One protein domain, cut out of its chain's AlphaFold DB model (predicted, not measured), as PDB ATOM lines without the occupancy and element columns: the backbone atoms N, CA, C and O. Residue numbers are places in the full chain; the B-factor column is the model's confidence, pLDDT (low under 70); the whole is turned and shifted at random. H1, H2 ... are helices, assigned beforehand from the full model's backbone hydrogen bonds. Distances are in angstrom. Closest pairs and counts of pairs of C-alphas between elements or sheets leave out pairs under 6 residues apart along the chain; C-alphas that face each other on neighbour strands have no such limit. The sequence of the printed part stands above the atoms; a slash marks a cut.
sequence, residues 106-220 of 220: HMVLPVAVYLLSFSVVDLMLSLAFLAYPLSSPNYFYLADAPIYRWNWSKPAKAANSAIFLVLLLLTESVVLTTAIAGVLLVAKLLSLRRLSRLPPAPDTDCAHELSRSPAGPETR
ATOM      1  N   HIS A 106     -34.223 -21.959  26.130       97.69
ATOM      2  CA  HIS A 106     -34.301 -23.416  26.193       97.69
ATOM      3  C   HIS A 106     -32.925 -24.104  26.031       97.69
ATOM      4  O   HIS A 106     -32.787 -25.278  26.375       97.69
ATOM      5  N   MET A 107     -31.891 -23.374  25.589       98.06
ATOM      6  CA  MET A 107     -30.498 -23.831  25.464       98.06
ATOM      7  C   MET A 107     -29.666 -23.696  26.742       98.06
ATOM      8  O   MET A 107     -28.466 -23.978  26.732       98.06
ATOM      9  N   VAL A 108     -30.270 -23.306  27.866       98.31
ATOM     10  CA  VAL A 108     -29.541 -23.102  29.128       98.31
ATOM     11  C   VAL A 108     -28.738 -24.328  29.566       98.31
ATOM     12  O   VAL A 108     -27.587 -24.190  29.972       98.31
ATOM     13  N   LEU A 109     -29.301 -25.536  29.451       98.38
ATOM     14  CA  LEU A 109     -28.637 -26.766  29.886       98.38
ATOM     15  C   LEU A 109     -27.361 -27.075  29.079       98.38
ATOM     16  O   LEU A 109     -26.301 -27.185  29.700       98.38
ATOM     17  N   PRO A 110     -27.403 -27.203  27.735       97.88
ATOM     18  CA  PRO A 110     -26.198 -27.491  26.959       97.88
ATOM     19  C   PRO A 110     -25.140 -26.398  27.113       97.88
ATOM     20  O   PRO A 110     -23.958 -26.714  27.256       97.88
ATOM     21  N   VAL A 111     -25.553 -25.127  27.157       97.94
ATOM     22  CA  VAL A 111     -24.632 -24.005  27.365       97.94
ATOM     23  C   VAL A 111     -23.982 -24.055  28.746       97.94
ATOM     24  O   VAL A 111     -22.768 -23.892  28.842       97.94
ATOM     25  N   ALA A 112     -24.735 -24.323  29.813       98.25
ATOM     26  CA  ALA A 112     -24.181 -24.409  31.163       98.25
ATOM     27  C   ALA A 112     -23.138 -25.533  31.283       98.25
ATOM     28  O   ALA A 112     -22.060 -25.323  31.841       98.25
ATOM     29  N   VAL A 113     -23.422 -26.711  30.712       98.19
ATOM     30  CA  VAL A 113     -22.473 -27.838  30.688       98.19
ATOM     31  C   VAL A 113     -21.219 -27.474  29.889       98.19
ATOM     32  O   VAL A 113     -20.101 -27.750  30.334       98.19
ATOM     33  N   TYR A 114     -21.384 -26.819  28.738       97.62
ATOM     34  CA  TYR A 114     -20.259 -26.367  27.928       97.62
ATOM     35  C   TYR A 114     -19.417 -25.309  28.651       97.62
ATOM     36  O   TYR A 114     -18.198 -25.441  28.701       97.62
ATOM     37  N   LEU A 115     -20.032 -24.296  29.267       97.31
ATOM     38  CA  LEU A 115     -19.310 -23.255  30.001       97.31
ATOM     39  C   LEU A 115     -18.576 -23.817  31.219       97.31
ATOM     40  O   LEU A 115     -17.459 -23.380  31.487       97.31
ATOM     41  N   LEU A 116     -19.131 -24.816  31.912       97.44
ATOM     42  CA  LEU A 116     -18.410 -25.542  32.959       97.44
ATOM     43  C   LEU A 116     -17.174 -26.258  32.390       97.44
ATOM     44  O   LEU A 116     -16.086 -26.178  32.962       97.44
ATOM     45  N   SER A 117     -17.321 -26.929  31.246       97.19
ATOM     46  CA  SER A 117     -16.206 -27.583  30.558       97.19
ATOM     47  C   SER A 117     -15.127 -26.583  30.129       97.19
ATOM     48  O   SER A 117     -13.968 -26.733  30.511       97.19
ATOM     49  N   PHE A 118     -15.502 -25.545  29.382       96.12
ATOM     50  CA  PHE A 118     -14.593 -24.602  28.731       96.12
ATOM     51  C   PHE A 118     -14.024 -23.549  29.692       96.12
ATOM     52  O   PHE A 118     -12.827 -23.280  29.697       96.12
ATOM     53  N   SER A 119     -14.861 -22.947  30.535       95.75
ATOM     54  CA  SER A 119     -14.446 -21.808  31.367       95.75
ATOM     55  C   SER A 119     -13.783 -22.228  32.673       95.75
ATOM     56  O   SER A 119     -13.056 -21.432  33.258       95.75
ATOM     57  N   VAL A 120     -14.009 -23.464  33.133       95.38
ATOM     58  CA  VAL A 120     -13.469 -23.951  34.411       95.38
ATOM     59  C   VAL A 120     -12.445 -25.055  34.185       95.38
ATOM     60  O   VAL A 120     -11.258 -24.857  34.437       95.38
ATOM     61  N   VAL A 121     -12.877 -26.216  33.687       97.12
ATOM     62  CA  VAL A 121     -11.990 -27.390  33.597       97.12
ATOM     63  C   VAL A 121     -10.901 -27.173  32.546       97.12
ATOM     64  O   VAL A 121      -9.719 -27.392  32.812       97.12
ATOM     65  N   ASP A 122     -11.278 -26.694  31.361       96.50
ATOM     66  CA  ASP A 122     -10.341 -26.385  30.283       96.50
ATOM     67  C   ASP A 122      -9.464 -25.169  30.598       96.50
ATOM     68  O   ASP A 122      -8.323 -25.128  30.144       96.50
ATOM     69  N   LEU A 123      -9.924 -24.218  31.421       96.56
ATOM     70  CA  LEU A 123      -9.076 -23.135  31.926       96.56
ATOM     71  C   LEU A 123      -7.940 -23.687  32.794       96.56
ATOM     72  O   LEU A 123      -6.779 -23.371  32.541       96.56
ATOM     73  N   MET A 124      -8.250 -24.558  33.763       95.69
ATOM     74  CA  MET A 124      -7.222 -25.198  34.594       95.69
ATOM     75  C   MET A 124      -6.216 -25.979  33.745       95.69
ATOM     76  O   MET A 124      -5.008 -25.855  33.944       95.69
ATOM     77  N   LEU A 125      -6.703 -26.747  32.766       96.56
ATOM     78  CA  LEU A 125      -5.845 -27.470  31.825       96.56
ATOM     79  C   LEU A 125      -4.987 -26.522  30.985       96.56
ATOM     80  O   LEU A 125      -3.794 -26.757  30.819       96.56
ATOM     81  N   SER A 126      -5.580 -25.452  30.461       96.94
ATOM     82  CA  SER A 126      -4.900 -24.506  29.575       96.94
ATOM     83  C   SER A 126      -3.853 -23.679  30.298       96.94
ATOM     84  O   SER A 126      -2.915 -23.249  29.648       96.94
ATOM     85  N   LEU A 127      -3.967 -23.492  31.617       97.50
ATOM     86  CA  LEU A 127      -2.939 -22.854  32.444       97.50
ATOM     87  C   LEU A 127      -1.873 -23.839  32.949       97.50
ATOM     88  O   LEU A 127      -0.816 -23.408  33.405       97.50
ATOM     89  N   ALA A 128      -2.092 -25.151  32.829       96.00
ATOM     90  CA  ALA A 128      -1.160 -26.164  33.325       96.00
ATOM     91  C   ALA A 128       0.223 -26.105  32.658       96.00
ATOM     92  O   ALA A 128       1.213 -26.497  33.272       96.00
ATOM     93  N   PHE A 129       0.322 -25.591  31.425       95.56
ATOM     94  CA  PHE A 129       1.611 -25.409  30.745       95.56
ATOM     95  C   PHE A 129       2.574 -24.499  31.520       95.56
ATOM     96  O   PHE A 129       3.779 -24.659  31.366       95.56
ATOM     97  N   LEU A 130       2.066 -23.596  32.372       94.94
ATOM     98  CA  LEU A 130       2.886 -22.707  33.201       94.94
ATOM     99  C   LEU A 130       3.741 -23.469  34.219       94.94
ATOM    100  O   LEU A 130       4.765 -22.951  34.655       94.94
ATOM    101  N   ALA A 131       3.341 -24.691  34.581       93.44
ATOM    102  CA  ALA A 131       4.136 -25.559  35.441       93.44
ATOM    103  C   ALA A 131       5.371 -26.133  34.726       93.44
ATOM    104  O   ALA A 131       6.282 -26.611  35.389       93.44
ATOM    105  N   TYR A 132       5.417 -26.087  33.394       93.50
ATOM    106  CA  TYR A 132       6.485 -26.641  32.563       93.50
ATOM    107  C   TYR A 132       7.256 -25.509  31.874       93.50
ATOM    108  O   TYR A 132       6.691 -24.432  31.690       93.50
ATOM    109  N   PRO A 133       8.501 -25.719  31.407       92.56
ATOM    110  CA  PRO A 133       9.288 -24.733  30.645       92.56
ATOM    111  C   PRO A 133       8.737 -24.436  29.235       92.56
ATOM    112  O   PRO A 133       9.497 -24.236  28.297       92.56
ATOM    113  N   LEU A 134       7.415 -24.425  29.060       94.62
ATOM    114  CA  LEU A 134       6.715 -24.181  27.805       94.62
ATOM    115  C   LEU A 134       6.336 -22.703  27.661       94.62
ATOM    116  O   LEU A 134       5.955 -22.054  28.640       94.62
ATOM    117  N   SER A 135       6.374 -22.191  26.431       94.12
ATOM    118  CA  SER A 135       5.888 -20.843  26.095       94.12
ATOM    119  C   SER A 135       4.364 -20.764  25.956       94.12
ATOM    120  O   SER A 135       3.783 -19.717  26.221       94.12
ATOM    121  N   SER A 136       3.694 -21.857  25.568       94.69
ATOM    122  CA  SER A 136       2.234 -21.906  25.392       94.69
ATOM    123  C   SER A 136       1.691 -23.345  25.485       94.69
ATOM    124  O   SER A 136       2.452 -24.303  25.289       94.69
ATOM    125  N   PRO A 137       0.374 -23.548  25.698       95.69
ATOM    126  CA  PRO A 137      -0.236 -24.884  25.675       95.69
ATOM    127  C   PRO A 137      -0.151 -25.580  24.304       95.69
ATOM    128  O   PRO A 137      -0.297 -26.799  24.216       95.69
ATOM    129  N   ASN A 138       0.158 -24.851  23.222       94.94
ATOM    130  CA  ASN A 138       0.357 -25.446  21.893       94.94
ATOM    131  C   ASN A 138       1.552 -26.407  21.841       94.94
ATOM    132  O   ASN A 138       1.638 -27.235  20.938       94.94
ATOM    133  N   TYR A 139       2.456 -26.310  22.816       95.62
ATOM    134  CA  TYR A 139       3.658 -27.131  22.907       95.62
ATOM    135  C   TYR A 139       3.562 -28.222  23.969       95.62
ATOM    136  O   TYR A 139       4.530 -28.935  24.225       95.62
ATOM    137  N   PHE A 140       2.377 -28.415  24.555       95.88
ATOM    138  CA  PHE A 140       2.177 -29.393  25.619       95.88
ATOM    139  C   PHE A 140       2.443 -30.839  25.177       95.88
ATOM    140  O   PHE A 140       2.632 -31.704  26.021       95.88
ATOM    141  N   TYR A 141       2.545 -31.115  23.870       95.12
ATOM    142  CA  TYR A 141       2.971 -32.428  23.378       95.12
ATOM    143  C   TYR A 141       4.377 -32.831  23.843       95.12
ATOM    144  O   TYR A 141       4.676 -34.022  23.845       95.12
ATOM    145  N   LEU A 142       5.222 -31.866  24.223       94.56
ATOM    146  CA  LEU A 142       6.537 -32.122  24.814       94.56
ATOM    147  C   LEU A 142       6.437 -32.634  26.255       94.56
ATOM    148  O   LEU A 142       7.300 -33.399  26.676       94.56
ATOM    149  N   ALA A 143       5.399 -32.231  26.992       93.69
ATOM    150  CA  ALA A 143       5.137 -32.684  28.356       93.69
ATOM    151  C   ALA A 143       4.280 -33.961  28.376       93.69
ATOM    152  O   ALA A 143       4.623 -34.930  29.045       93.69
ATOM    153  N   ASP A 144       3.173 -33.975  27.628       95.19
ATOM    154  CA  ASP A 144       2.298 -35.137  27.473       95.19
ATOM    155  C   ASP A 144       1.527 -35.077  26.140       95.19
ATOM    156  O   ASP A 144       0.600 -34.281  25.941       95.19
ATOM    157  N   ALA A 145       1.902 -35.952  25.204       94.56
ATOM    158  CA  ALA A 145       1.295 -36.006  23.875       94.56
ATOM    159  C   ALA A 145      -0.209 -36.356  23.883       94.56
ATOM    160  O   ALA A 145      -0.945 -35.741  23.103       94.56
ATOM    161  N   PRO A 146      -0.712 -37.292  24.715       95.81
ATOM    162  CA  PRO A 146      -2.149 -37.554  24.806       95.81
ATOM    163  C   PRO A 146      -2.980 -36.343  25.242       95.81
ATOM    164  O   PRO A 146      -3.938 -36.008  24.543       95.81
ATOM    165  N   ILE A 147      -2.599 -35.643  26.321       96.00
ATOM    166  CA  ILE A 147      -3.304 -34.427  26.766       96.00
ATOM    167  C   ILE A 147      -3.319 -33.397  25.636       96.00
ATOM    168  O   ILE A 147      -4.375 -32.842  25.326       96.00
ATOM    169  N   TYR A 148      -2.185 -33.181  24.965       96.31
ATOM    170  CA  TYR A 148      -2.137 -32.273  23.822       96.31
ATOM    171  C   TYR A 148      -3.097 -32.681  22.700       96.31
ATOM    172  O   TYR A 148      -3.856 -31.849  22.200       96.31
ATOM    173  N   ARG A 149      -3.108 -33.961  22.313       96.06
ATOM    174  CA  ARG A 149      -3.968 -34.455  21.227       96.06
ATOM    175  C   ARG A 149      -5.445 -34.227  21.522       96.06
ATOM    176  O   ARG A 149      -6.161 -33.819  20.611       96.06
ATOM    177  N   TRP A 150      -5.874 -34.448  22.763       94.50
ATOM    178  CA  TRP A 150      -7.269 -34.295  23.178       94.50
ATOM    179  C   TRP A 150      -7.724 -32.842  23.331       94.50
ATOM    180  O   TRP A 150      -8.922 -32.590  23.255       94.50
ATOM    181  N   ASN A 151      -6.806 -31.893  23.544       95.25
ATOM    182  CA  ASN A 151      -7.175 -30.522  23.921       95.25
ATOM    183  C   ASN A 151      -6.705 -29.448  22.939       95.25
ATOM    184  O   ASN A 151      -7.481 -28.552  22.613       95.25
ATOM    185  N   TRP A 152      -5.465 -29.527  22.457       94.88
ATOM    186  CA  TRP A 152      -4.816 -28.424  21.734       94.88
ATOM    187  C   TRP A 152      -4.337 -28.787  20.328       94.88
ATOM    188  O   TRP A 152      -3.841 -27.918  19.610       94.88
ATOM    189  N   SER A 153      -4.528 -30.033  19.884       93.06
ATOM    190  CA  SER A 153      -4.378 -30.363  18.466       93.06
ATOM    191  C   SER A 153      -5.367 -29.557  17.614       93.06
ATOM    192  O   SER A 153      -6.450 -29.204  18.073       93.06
ATOM    193  N   LYS A 154      -5.027 -29.285  16.347       89.31
ATOM    194  CA  LYS A 154      -5.923 -28.578  15.412       89.31
ATOM    195  C   LYS A 154      -7.364 -29.131  15.397       89.31
ATOM    196  O   LYS A 154      -8.281 -28.326  15.545       89.31
ATOM    197  N   PRO A 155      -7.599 -30.457  15.272       88.25
ATOM    198  CA  PRO A 155      -8.959 -30.991  15.316       88.25
ATOM    199  C   PRO A 155      -9.610 -30.846  16.697       88.25
ATOM    200  O   PRO A 155     -10.793 -30.527  16.768       88.25
ATOM    201  N   ALA A 156      -8.857 -31.020  17.790       89.25
ATOM    202  CA  ALA A 156      -9.392 -30.831  19.137       89.25
ATOM    203  C   ALA A 156      -9.836 -29.384  19.375       89.25
ATOM    204  O   ALA A 156     -10.932 -29.167  19.881       89.25
ATOM    205  N   LYS A 157      -9.042 -28.397  18.945       88.00
ATOM    206  CA  LYS A 157      -9.412 -26.979  19.025       88.00
ATOM    207  C   LYS A 157     -10.702 -26.692  18.265       88.00
ATOM    208  O   LYS A 157     -11.619 -26.129  18.846       88.00
ATOM    209  N   ALA A 158     -10.800 -27.148  17.014       84.44
ATOM    210  CA  ALA A 158     -12.000 -26.959  16.197       84.44
ATOM    211  C   ALA A 158     -13.251 -27.593  16.834       84.44
ATOM    212  O   ALA A 158     -14.323 -26.985  16.832       84.44
ATOM    213  N   ALA A 159     -13.111 -28.789  17.417       82.75
ATOM    214  CA  ALA A 159     -14.195 -29.452  18.137       82.75
ATOM    215  C   ALA A 159     -14.624 -28.687  19.395       82.75
ATOM    216  O   ALA A 159     -15.817 -28.577  19.673       82.75
ATOM    217  N   ASN A 160     -13.657 -28.143  20.134       84.19
ATOM    218  CA  ASN A 160     -13.892 -27.476  21.405       84.19
ATOM    219  C   ASN A 160     -14.460 -26.056  21.237       84.19
ATOM    220  O   ASN A 160     -15.174 -25.610  22.127       84.19
ATOM    221  N   SER A 161     -14.170 -25.348  20.136       78.25
ATOM    222  CA  SER A 161     -14.618 -23.961  19.915       78.25
ATOM    223  C   SER A 161     -15.790 -23.824  18.934       78.25
ATOM    224  O   SER A 161     -16.795 -23.208  19.278       78.25
ATOM    225  N   ALA A 162     -15.693 -24.398  17.732       85.69
ATOM    226  CA  ALA A 162     -16.627 -24.105  16.639       85.69
ATOM    227  C   ALA A 162     -17.745 -25.143  16.495       85.69
ATOM    228  O   ALA A 162     -18.906 -24.780  16.322       85.69
ATOM    229  N   ILE A 163     -17.415 -26.438  16.586       89.00
ATOM    230  CA  ILE A 163     -18.380 -27.515  16.307       89.00
ATOM    231  C   ILE A 163     -19.571 -27.466  17.270       89.00
ATOM    232  O   ILE A 163     -20.707 -27.614  16.825       89.00
ATOM    233  N   PHE A 164     -19.333 -27.231  18.563       93.81
ATOM    234  CA  PHE A 164     -20.415 -27.157  19.547       93.81
ATOM    235  C   PHE A 164     -21.403 -26.022  19.237       93.81
ATOM    236  O   PHE A 164     -22.598 -26.287  19.123       93.81
ATOM    237  N   LEU A 165     -20.916 -24.790  19.045       95.00
ATOM    238  CA  LEU A 165     -21.776 -23.636  18.766       95.00
ATOM    239  C   LEU A 165     -22.531 -23.788  17.442       95.00
ATOM    240  O   LEU A 165     -23.728 -23.527  17.387       95.00
ATOM    241  N   VAL A 166     -21.858 -24.254  16.386       94.75
ATOM    242  CA  VAL A 166     -22.491 -24.473  15.078       94.75
ATOM    243  C   VAL A 166     -23.600 -25.519  15.178       94.75
ATOM    244  O   VAL A 166     -24.703 -25.285  14.695       94.75
ATOM    245  N   LEU A 167     -23.351 -26.657  15.832       94.75
ATOM    246  CA  LEU A 167     -24.382 -27.683  16.017       94.75
ATOM    247  C   LEU A 167     -25.530 -27.188  16.896       94.75
ATOM    248  O   LEU A 167     -26.682 -27.520  16.623       94.75
ATOM    249  N   LEU A 168     -25.228 -26.384  17.915       95.94
ATOM    250  CA  LEU A 168     -26.239 -25.762  18.761       95.94
ATOM    251  C   LEU A 168     -27.182 -24.882  17.946       95.94
ATOM    252  O   LEU A 168     -28.390 -25.087  18.011       95.94
ATOM    253  N   LEU A 169     -26.636 -23.973  17.139       96.00
ATOM    254  CA  LEU A 169     -27.426 -23.035  16.342       96.00
ATOM    255  C   LEU A 169     -28.156 -23.697  15.167       96.00
ATOM    256  O   LEU A 169     -29.234 -23.255  14.798       96.00
ATOM    257  N   LEU A 170     -27.587 -24.744  14.562       96.69
ATOM    258  CA  LEU A 170     -28.211 -25.409  13.412       96.69
ATOM    259  C   LEU A 170     -29.312 -26.391  13.802       96.69
ATOM    260  O   LEU A 170     -30.247 -26.597  13.035       96.69
ATOM    261  N   THR A 171     -29.156 -27.073  14.937       96.75
ATOM    262  CA  THR A 171     -30.077 -28.154  15.314       96.75
ATOM    263  C   THR A 171     -31.109 -27.724  16.332       96.75
ATOM    264  O   THR A 171     -32.147 -28.373  16.428       96.75
ATOM    265  N   GLU A 172     -30.784 -26.717  17.146       95.44
ATOM    266  CA  GLU A 172     -31.541 -26.335  18.336       95.44
ATOM    267  C   GLU A 172     -32.005 -27.552  19.176       95.44
ATOM    268  O   GLU A 172     -33.002 -27.530  19.899       95.44
ATOM    269  N   SER A 173     -31.228 -28.641  19.151       97.69
ATOM    270  CA  SER A 173     -31.542 -29.867  19.875       97.69
ATOM    271  C   SER A 173     -30.849 -29.875  21.229       97.69
ATOM    272  O   SER A 173     -29.643 -30.110  21.327       97.69
ATOM    273  N   VAL A 174     -31.625 -29.684  22.299       97.75
ATOM    274  CA  VAL A 174     -31.130 -29.721  23.687       97.75
ATOM    275  C   VAL A 174     -30.441 -31.050  23.999       97.75
ATOM    276  O   VAL A 174     -29.372 -31.064  24.602       97.75
ATOM    277  N   VAL A 175     -31.013 -32.176  23.563       98.00
ATOM    278  CA  VAL A 175     -30.467 -33.514  23.847       98.00
ATOM    279  C   VAL A 175     -29.117 -33.715  23.162       98.00
ATOM    280  O   VAL A 175     -28.146 -34.087  23.821       98.00
ATOM    281  N   LEU A 176     -29.039 -33.438  21.856       97.00
ATOM    282  CA  LEU A 176     -27.815 -33.630  21.076       97.00
ATOM    283  C   LEU A 176     -26.685 -32.732  21.587       97.00
ATOM    284  O   LEU A 176     -25.576 -33.197  21.839       97.00
ATOM    285  N   THR A 177     -26.972 -31.446  21.771       96.81
ATOM    286  CA  THR A 177     -25.975 -30.462  22.208       96.81
ATOM    287  C   THR A 177     -25.518 -30.722  23.640       96.81
ATOM    288  O   THR A 177     -24.323 -30.646  23.912       96.81
ATOM    289  N   THR A 178     -26.416 -31.135  24.541       97.88
ATOM    290  CA  THR A 178     -26.042 -31.516  25.913       97.88
ATOM    291  C   THR A 178     -25.157 -32.757  25.911       97.88
ATOM    292  O   THR A 178     -24.168 -32.800  26.641       97.88
ATOM    293  N   ALA A 179     -25.458 -33.749  25.067       97.62
ATOM    294  CA  ALA A 179     -24.613 -34.930  24.922       97.62
ATOM    295  C   ALA A 179     -23.203 -34.555  24.434       97.62
ATOM    296  O   ALA A 179     -22.216 -35.010  25.009       97.62
ATOM    297  N   ILE A 180     -23.092 -33.671  23.437       96.00
ATOM    298  CA  ILE A 180     -21.799 -33.180  22.931       96.00
ATOM    299  C   ILE A 180     -21.037 -32.409  24.015       96.00
ATOM    300  O   ILE A 180     -19.867 -32.703  24.261       96.00
ATOM    301  N   ALA A 181     -21.688 -31.468  24.706       96.88
ATOM    302  CA  ALA A 181     -21.082 -30.731  25.815       96.88
ATOM    303  C   ALA A 181     -20.615 -31.675  26.936       96.88
ATOM    304  O   ALA A 181     -19.530 -31.501  27.490       96.88
ATOM    305  N   GLY A 182     -21.397 -32.719  27.229       97.88
ATOM    306  CA  GLY A 182     -21.041 -33.774  28.173       97.88
ATOM    307  C   GLY A 182     -19.803 -34.562  27.739       97.88
ATOM    308  O   GLY A 182     -18.906 -34.780  28.552       97.88
ATOM    309  N   VAL A 183     -19.699 -34.935  26.460       96.31
ATOM    310  CA  VAL A 183     -18.503 -35.597  25.906       96.31
ATOM    311  C   VAL A 183     -17.270 -34.701  26.036       96.31
ATOM    312  O   VAL A 183     -16.225 -35.177  26.482       96.31
ATOM    313  N   LEU A 184     -17.390 -33.408  25.716       95.81
ATOM    314  CA  LEU A 184     -16.303 -32.442  25.902       95.81
ATOM    315  C   LEU A 184     -15.893 -32.358  27.377       95.81
ATOM    316  O   LEU A 184     -14.715 -32.504  27.693       95.81
ATOM    317  N   LEU A 185     -16.851 -32.209  28.298       97.44
ATOM    318  CA  LEU A 185     -16.591 -32.190  29.739       97.44
ATOM    319  C   LEU A 185     -15.865 -33.453  30.213       97.44
ATOM    320  O   LEU A 185     -14.849 -33.348  30.901       97.44
ATOM    321  N   VAL A 186     -16.329 -34.639  29.818       97.56
ATOM    322  CA  VAL A 186     -15.673 -35.907  30.165       97.56
ATOM    323  C   VAL A 186     -14.245 -35.948  29.621       97.56
ATOM    324  O   VAL A 186     -13.329 -36.296  30.365       97.56
ATOM    325  N   ALA A 187     -14.013 -35.531  28.374       96.25
ATOM    326  CA  ALA A 187     -12.668 -35.461  27.804       96.25
ATOM    327  C   ALA A 187     -11.740 -34.524  28.607       96.25
ATOM    328  O   ALA A 187     -10.581 -34.875  28.870       96.25
ATOM    329  N   LYS A 188     -12.246 -33.373  29.078       97.06
ATOM    330  CA  LYS A 188     -11.492 -32.461  29.958       97.06
ATOM    331  C   LYS A 188     -11.214 -33.081  31.326       97.06
ATOM    332  O   LYS A 188     -10.082 -33.031  31.798       97.06
ATOM    333  N   LEU A 189     -12.191 -33.742  31.942       98.00
ATOM    334  CA  LEU A 189     -12.002 -34.418  33.229       98.00
ATOM    335  C   LEU A 189     -10.980 -35.561  33.139       98.00
ATOM    336  O   LEU A 189     -10.144 -35.716  34.030       98.00
ATOM    337  N   LEU A 190     -10.991 -36.335  32.049       97.94
ATOM    338  CA  LEU A 190      -9.987 -37.371  31.789       97.94
ATOM    339  C   LEU A 190      -8.591 -36.770  31.589       97.94
ATOM    340  O   LEU A 190      -7.616 -37.295  32.130       97.94
ATOM    341  N   SER A 191      -8.501 -35.646  30.875       97.31
ATOM    342  CA  SER A 191      -7.252 -34.895  30.706       97.31
ATOM    343  C   SER A 191      -6.723 -34.384  32.047       97.31
ATOM    344  O   SER A 191      -5.539 -34.532  32.334       97.31
ATOM    345  N   LEU A 192      -7.601 -33.863  32.912       96.75
ATOM    346  CA  LEU A 192      -7.233 -33.348  34.232       96.75
ATOM    347  C   LEU A 192      -6.787 -34.469  35.175       96.75
ATOM    348  O   LEU A 192      -5.793 -34.330  35.883       96.75
ATOM    349  N   ARG A 193      -7.467 -35.619  35.135       97.38
ATOM    350  CA  ARG A 193      -7.053 -36.825  35.864       97.38
ATOM    351  C   ARG A 193      -5.703 -37.353  35.386       97.38
ATOM    352  O   ARG A 193      -4.953 -37.909  36.181       97.38
ATOM    353  N   ARG A 194      -5.404 -37.245  34.089       96.69
ATOM    354  CA  ARG A 194      -4.091 -37.613  33.549       96.69
ATOM    355  C   ARG A 194      -3.025 -36.628  34.019       96.69
ATOM    356  O   ARG A 194      -1.996 -37.072  34.513       96.69
ATOM    357  N   LEU A 195      -3.312 -35.329  33.952       95.44
ATOM    358  CA  LEU A 195      -2.432 -34.264  34.428       95.44
ATOM    359  C   LEU A 195      -2.074 -34.435  35.912       95.44
ATOM    360  O   LEU A 195      -0.904 -34.357  36.260       95.44
ATOM    361  N   SER A 196      -3.044 -34.751  36.778       94.81
ATOM    362  CA  SER A 196      -2.792 -34.949  38.217       94.81
ATOM    363  C   SER A 196      -1.957 -36.187  38.554       94.81
ATOM    364  O   SER A 196      -1.524 -36.351  39.693       94.81
ATOM    365  N   ARG A 197      -1.743 -37.073  37.575       94.56
ATOM    366  CA  ARG A 197      -0.893 -38.262  37.690       94.56
ATOM    367  C   ARG A 197       0.484 -38.067  37.065       94.56
ATOM    368  O   ARG A 197       1.310 -38.970  37.186       94.56
ATOM    369  N   LEU A 198       0.723 -36.945  36.382       91.06
ATOM    370  CA  LEU A 198       2.050 -36.632  35.876       91.06
ATOM    371  C   LEU A 198       2.994 -36.353  37.053       91.06
ATOM    372  O   LEU A 198       2.565 -35.797  38.068       91.06
ATOM    373  N   PRO A 199       4.276 -36.743  36.942       88.31
ATOM    374  CA  PRO A 199       5.266 -36.342  37.925       88.31
ATOM    375  C   PRO A 199       5.379 -34.808  37.965       88.31
ATOM    376  O   PRO A 199       5.049 -34.141  36.975       88.31
ATOM    377  N   PRO A 200       5.868 -34.241  39.083       85.06
ATOM    378  CA  PRO A 200       6.211 -32.827  39.146       85.06
ATOM    379  C   PRO A 200       7.090 -32.432  37.960       85.06
ATOM    380  O   PRO A 200       7.942 -33.214  37.528       85.06
ATOM    381  N   ALA A 201       6.873 -31.227  37.436       83.75
ATOM    382  CA  ALA A 201       7.676 -30.734  36.332       83.75
ATOM    383  C   ALA A 201       9.164 -30.723  36.732       83.75
ATOM    384  O   ALA A 201       9.493 -30.265  37.831       83.75
ATOM    385  N   PRO A 202      10.058 -31.256  35.883       82.69
ATOM    386  CA  PRO A 202      11.484 -31.253  36.171       82.69
ATOM    387  C   PRO A 202      12.022 -29.817  36.202       82.69
ATOM    388  O   PRO A 202      11.539 -28.950  35.472       82.69
ATOM    389  N   ASP A 203      13.041 -29.583  37.031       85.31
ATOM    390  CA  ASP A 203      13.759 -28.305  37.101       85.31
ATOM    391  C   ASP A 203      14.683 -28.173  35.881       85.31
ATOM    392  O   ASP A 203      15.871 -28.483  35.933       85.31
ATOM    393  N   THR A 204      14.097 -27.805  34.743       87.25
ATOM    394  CA  THR A 204      14.789 -27.580  33.471       87.25
ATOM    395  C   THR A 204      14.232 -26.353  32.771       87.25
ATOM    396  O   THR A 204      13.039 -26.055  32.848       87.25
ATOM    397  N   ASP A 205      15.104 -25.676  32.033       86.88
ATOM    398  CA  ASP A 205      14.780 -24.489  31.245       86.88
ATOM    399  C   ASP A 205      14.484 -24.840  29.777       86.88
ATOM    400  O   ASP A 205      14.164 -23.970  28.967       86.88
ATOM    401  N   CYS A 206      14.586 -26.125  29.410       90.94
ATOM    402  CA  CYS A 206      14.412 -26.611  28.047       90.94
ATOM    403  C   CYS A 206      13.252 -27.612  27.949       90.94
ATOM    404  O   CYS A 206      13.350 -28.764  28.368       90.94
ATOM    405  N   ALA A 207      12.161 -27.215  27.289       91.69
ATOM    406  CA  ALA A 207      10.996 -28.073  27.069       91.69
ATOM    407  C   ALA A 207      11.300 -29.368  26.298       91.69
ATOM    408  O   ALA A 207      10.611 -30.370  26.479       91.69
ATOM    409  N   HIS A 208      12.337 -29.392  25.459       91.44
ATOM    410  CA  HIS A 208      12.708 -30.605  24.726       91.44
ATOM    411  C   HIS A 208      13.255 -31.712  25.639       91.44
ATOM    412  O   HIS A 208      13.163 -32.887  25.284       91.44
ATOM    413  N   GLU A 209      13.765 -31.375  26.825       90.19
ATOM    414  CA  GLU A 209      14.218 -32.364  27.809       90.19
ATOM    415  C   GLU A 209      13.054 -33.130  28.449       90.19
ATOM    416  O   GLU A 209      13.228 -34.285  28.843       90.19
ATOM    417  N   LEU A 210      11.847 -32.547  28.458       88.50
ATOM    418  CA  LEU A 210      10.624 -33.219  28.911       88.50
ATOM    419  C   LEU A 210      10.356 -34.486  28.092       88.50
ATOM    420  O   LEU A 210      10.080 -35.542  28.649       88.50
ATOM    421  N   SER A 211      10.539 -34.397  26.773       83.81
ATOM    422  CA  SER A 211      10.336 -35.521  25.848       83.81
ATOM    423  C   SER A 211      11.418 -36.606  25.929       83.81
ATOM    424  O   SER A 211      11.220 -37.708  25.423       83.81
ATOM    425  N   ARG A 212      12.571 -36.293  26.537       75.00
ATOM    426  CA  ARG A 212      13.745 -37.180  26.637       75.00
ATOM    427  C   ARG A 212      13.883 -37.842  28.000       75.00
ATOM    428  O   ARG A 212      14.627 -38.812  28.124       75.00
ATOM    429  N   SER A 213      13.216 -37.312  29.021       61.97
ATOM    430  CA  SER A 213      13.247 -37.905  30.351       61.97
ATOM    431  C   SER A 213      12.655 -39.323  30.295       61.97
ATOM    432  O   SER A 213      11.578 -39.505  29.726       61.97
ATOM    433  N   PRO A 214      13.303 -40.338  30.902       52.22
ATOM    434  CA  PRO A 214      12.894 -41.750  30.833       52.22
ATOM    435  C   PRO A 214      11.539 -42.053  31.502       52.22
ATOM    436  O   PRO A 214      11.120 -43.202  31.560       52.22
ATOM    437  N   ALA A 215      10.818 -41.028  31.963       51.53
ATOM    438  CA  ALA A 215       9.425 -41.096  32.394       51.53
ATOM    439  C   ALA A 215       8.419 -41.027  31.216       51.53
ATOM    440  O   ALA A 215       7.264 -40.648  31.411       51.53
ATOM    441  N   GLY A 216       8.850 -41.364  29.994       41.34
ATOM    442  CA  GLY A 216       7.980 -41.516  28.828       41.34
ATOM    443  C   GLY A 216       7.020 -42.716  28.958       41.34
ATOM    444  O   GLY A 216       7.311 -43.677  29.668       41.34
ATOM    445  N   PRO A 217       5.857 -42.687  28.284       45.31
ATOM    446  CA  PRO A 217       4.661 -43.448  28.655       45.31
ATOM    447  C   PRO A 217       4.638 -44.923  28.202       45.31
ATOM    448  O   PRO A 217       3.556 -45.475  28.029       45.31
ATOM    449  N   GLU A 218       5.783 -45.580  27.995       41.28
ATOM    450  CA  GLU A 218       5.808 -46.959  27.467       41.28
ATOM    451  C   GLU A 218       5.724 -48.073  28.518       41.28
ATOM    452  O   GLU A 218       5.578 -49.238  28.162       41.28
ATOM    453  N   THR A 219       5.702 -47.759  29.812       40.06
ATOM    454  CA  THR A 219       5.490 -48.781  30.849       40.06
ATOM    455  C   THR A 219       4.694 -48.227  32.026       40.06
ATOM    456  O   THR A 219       5.295 -47.761  32.997       40.06
ATOM    457  N   ARG A 220       3.357 -48.258  31.943       37.09
ATOM    458  CA  ARG A 220       2.407 -48.381  33.073       37.09
ATOM    459  C   ARG A 220       0.957 -48.405  32.601       37.09
ATOM    460  O   ARG A 220       0.580 -47.510  31.814       37.09
TER     461      ARG A 220
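This is residues 106 to 220 of the 220 residues of the protein "CDP-alcohol phosphatidyltransferase family protein" of Actinobacteria bacterium (UniProt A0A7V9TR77). What shape is it? Long helices H1, H4 and H5 form an elongated up-and-down bundle, each running against the one before, with short H2, H3 and H6 toward one end. How compact? The 115 printed residues, all helix by class, are only just compact, close to loose: radius of gyration 16.0 A, spans 50 by 26 by 21 A.

Where does H1 run? H1, residues 106 to 131, spans 39.6 A from C-alpha 106 at (-34.301, -23.416, 26.193). What follows? H2 is residues 137 to 142, H3 145 to 151, H4 154 to 171, H5 174 to 195, H6 207 to 210.

What touches? H1 and H5 touch at C-alphas Pro 110 and Thr 178, 4.2 A. H2 and H3, and H4 and H5, are hairpins; H6 only just touches H2, with 3 pairs of C-alphas within 8 A. Which backbones are complete? H3 and H5 have every O i to N i+4 pair within hydrogen-bond range.

Any cut? The printed part has no cut. Where is confidence low? Residues 213 to 220 are under 70.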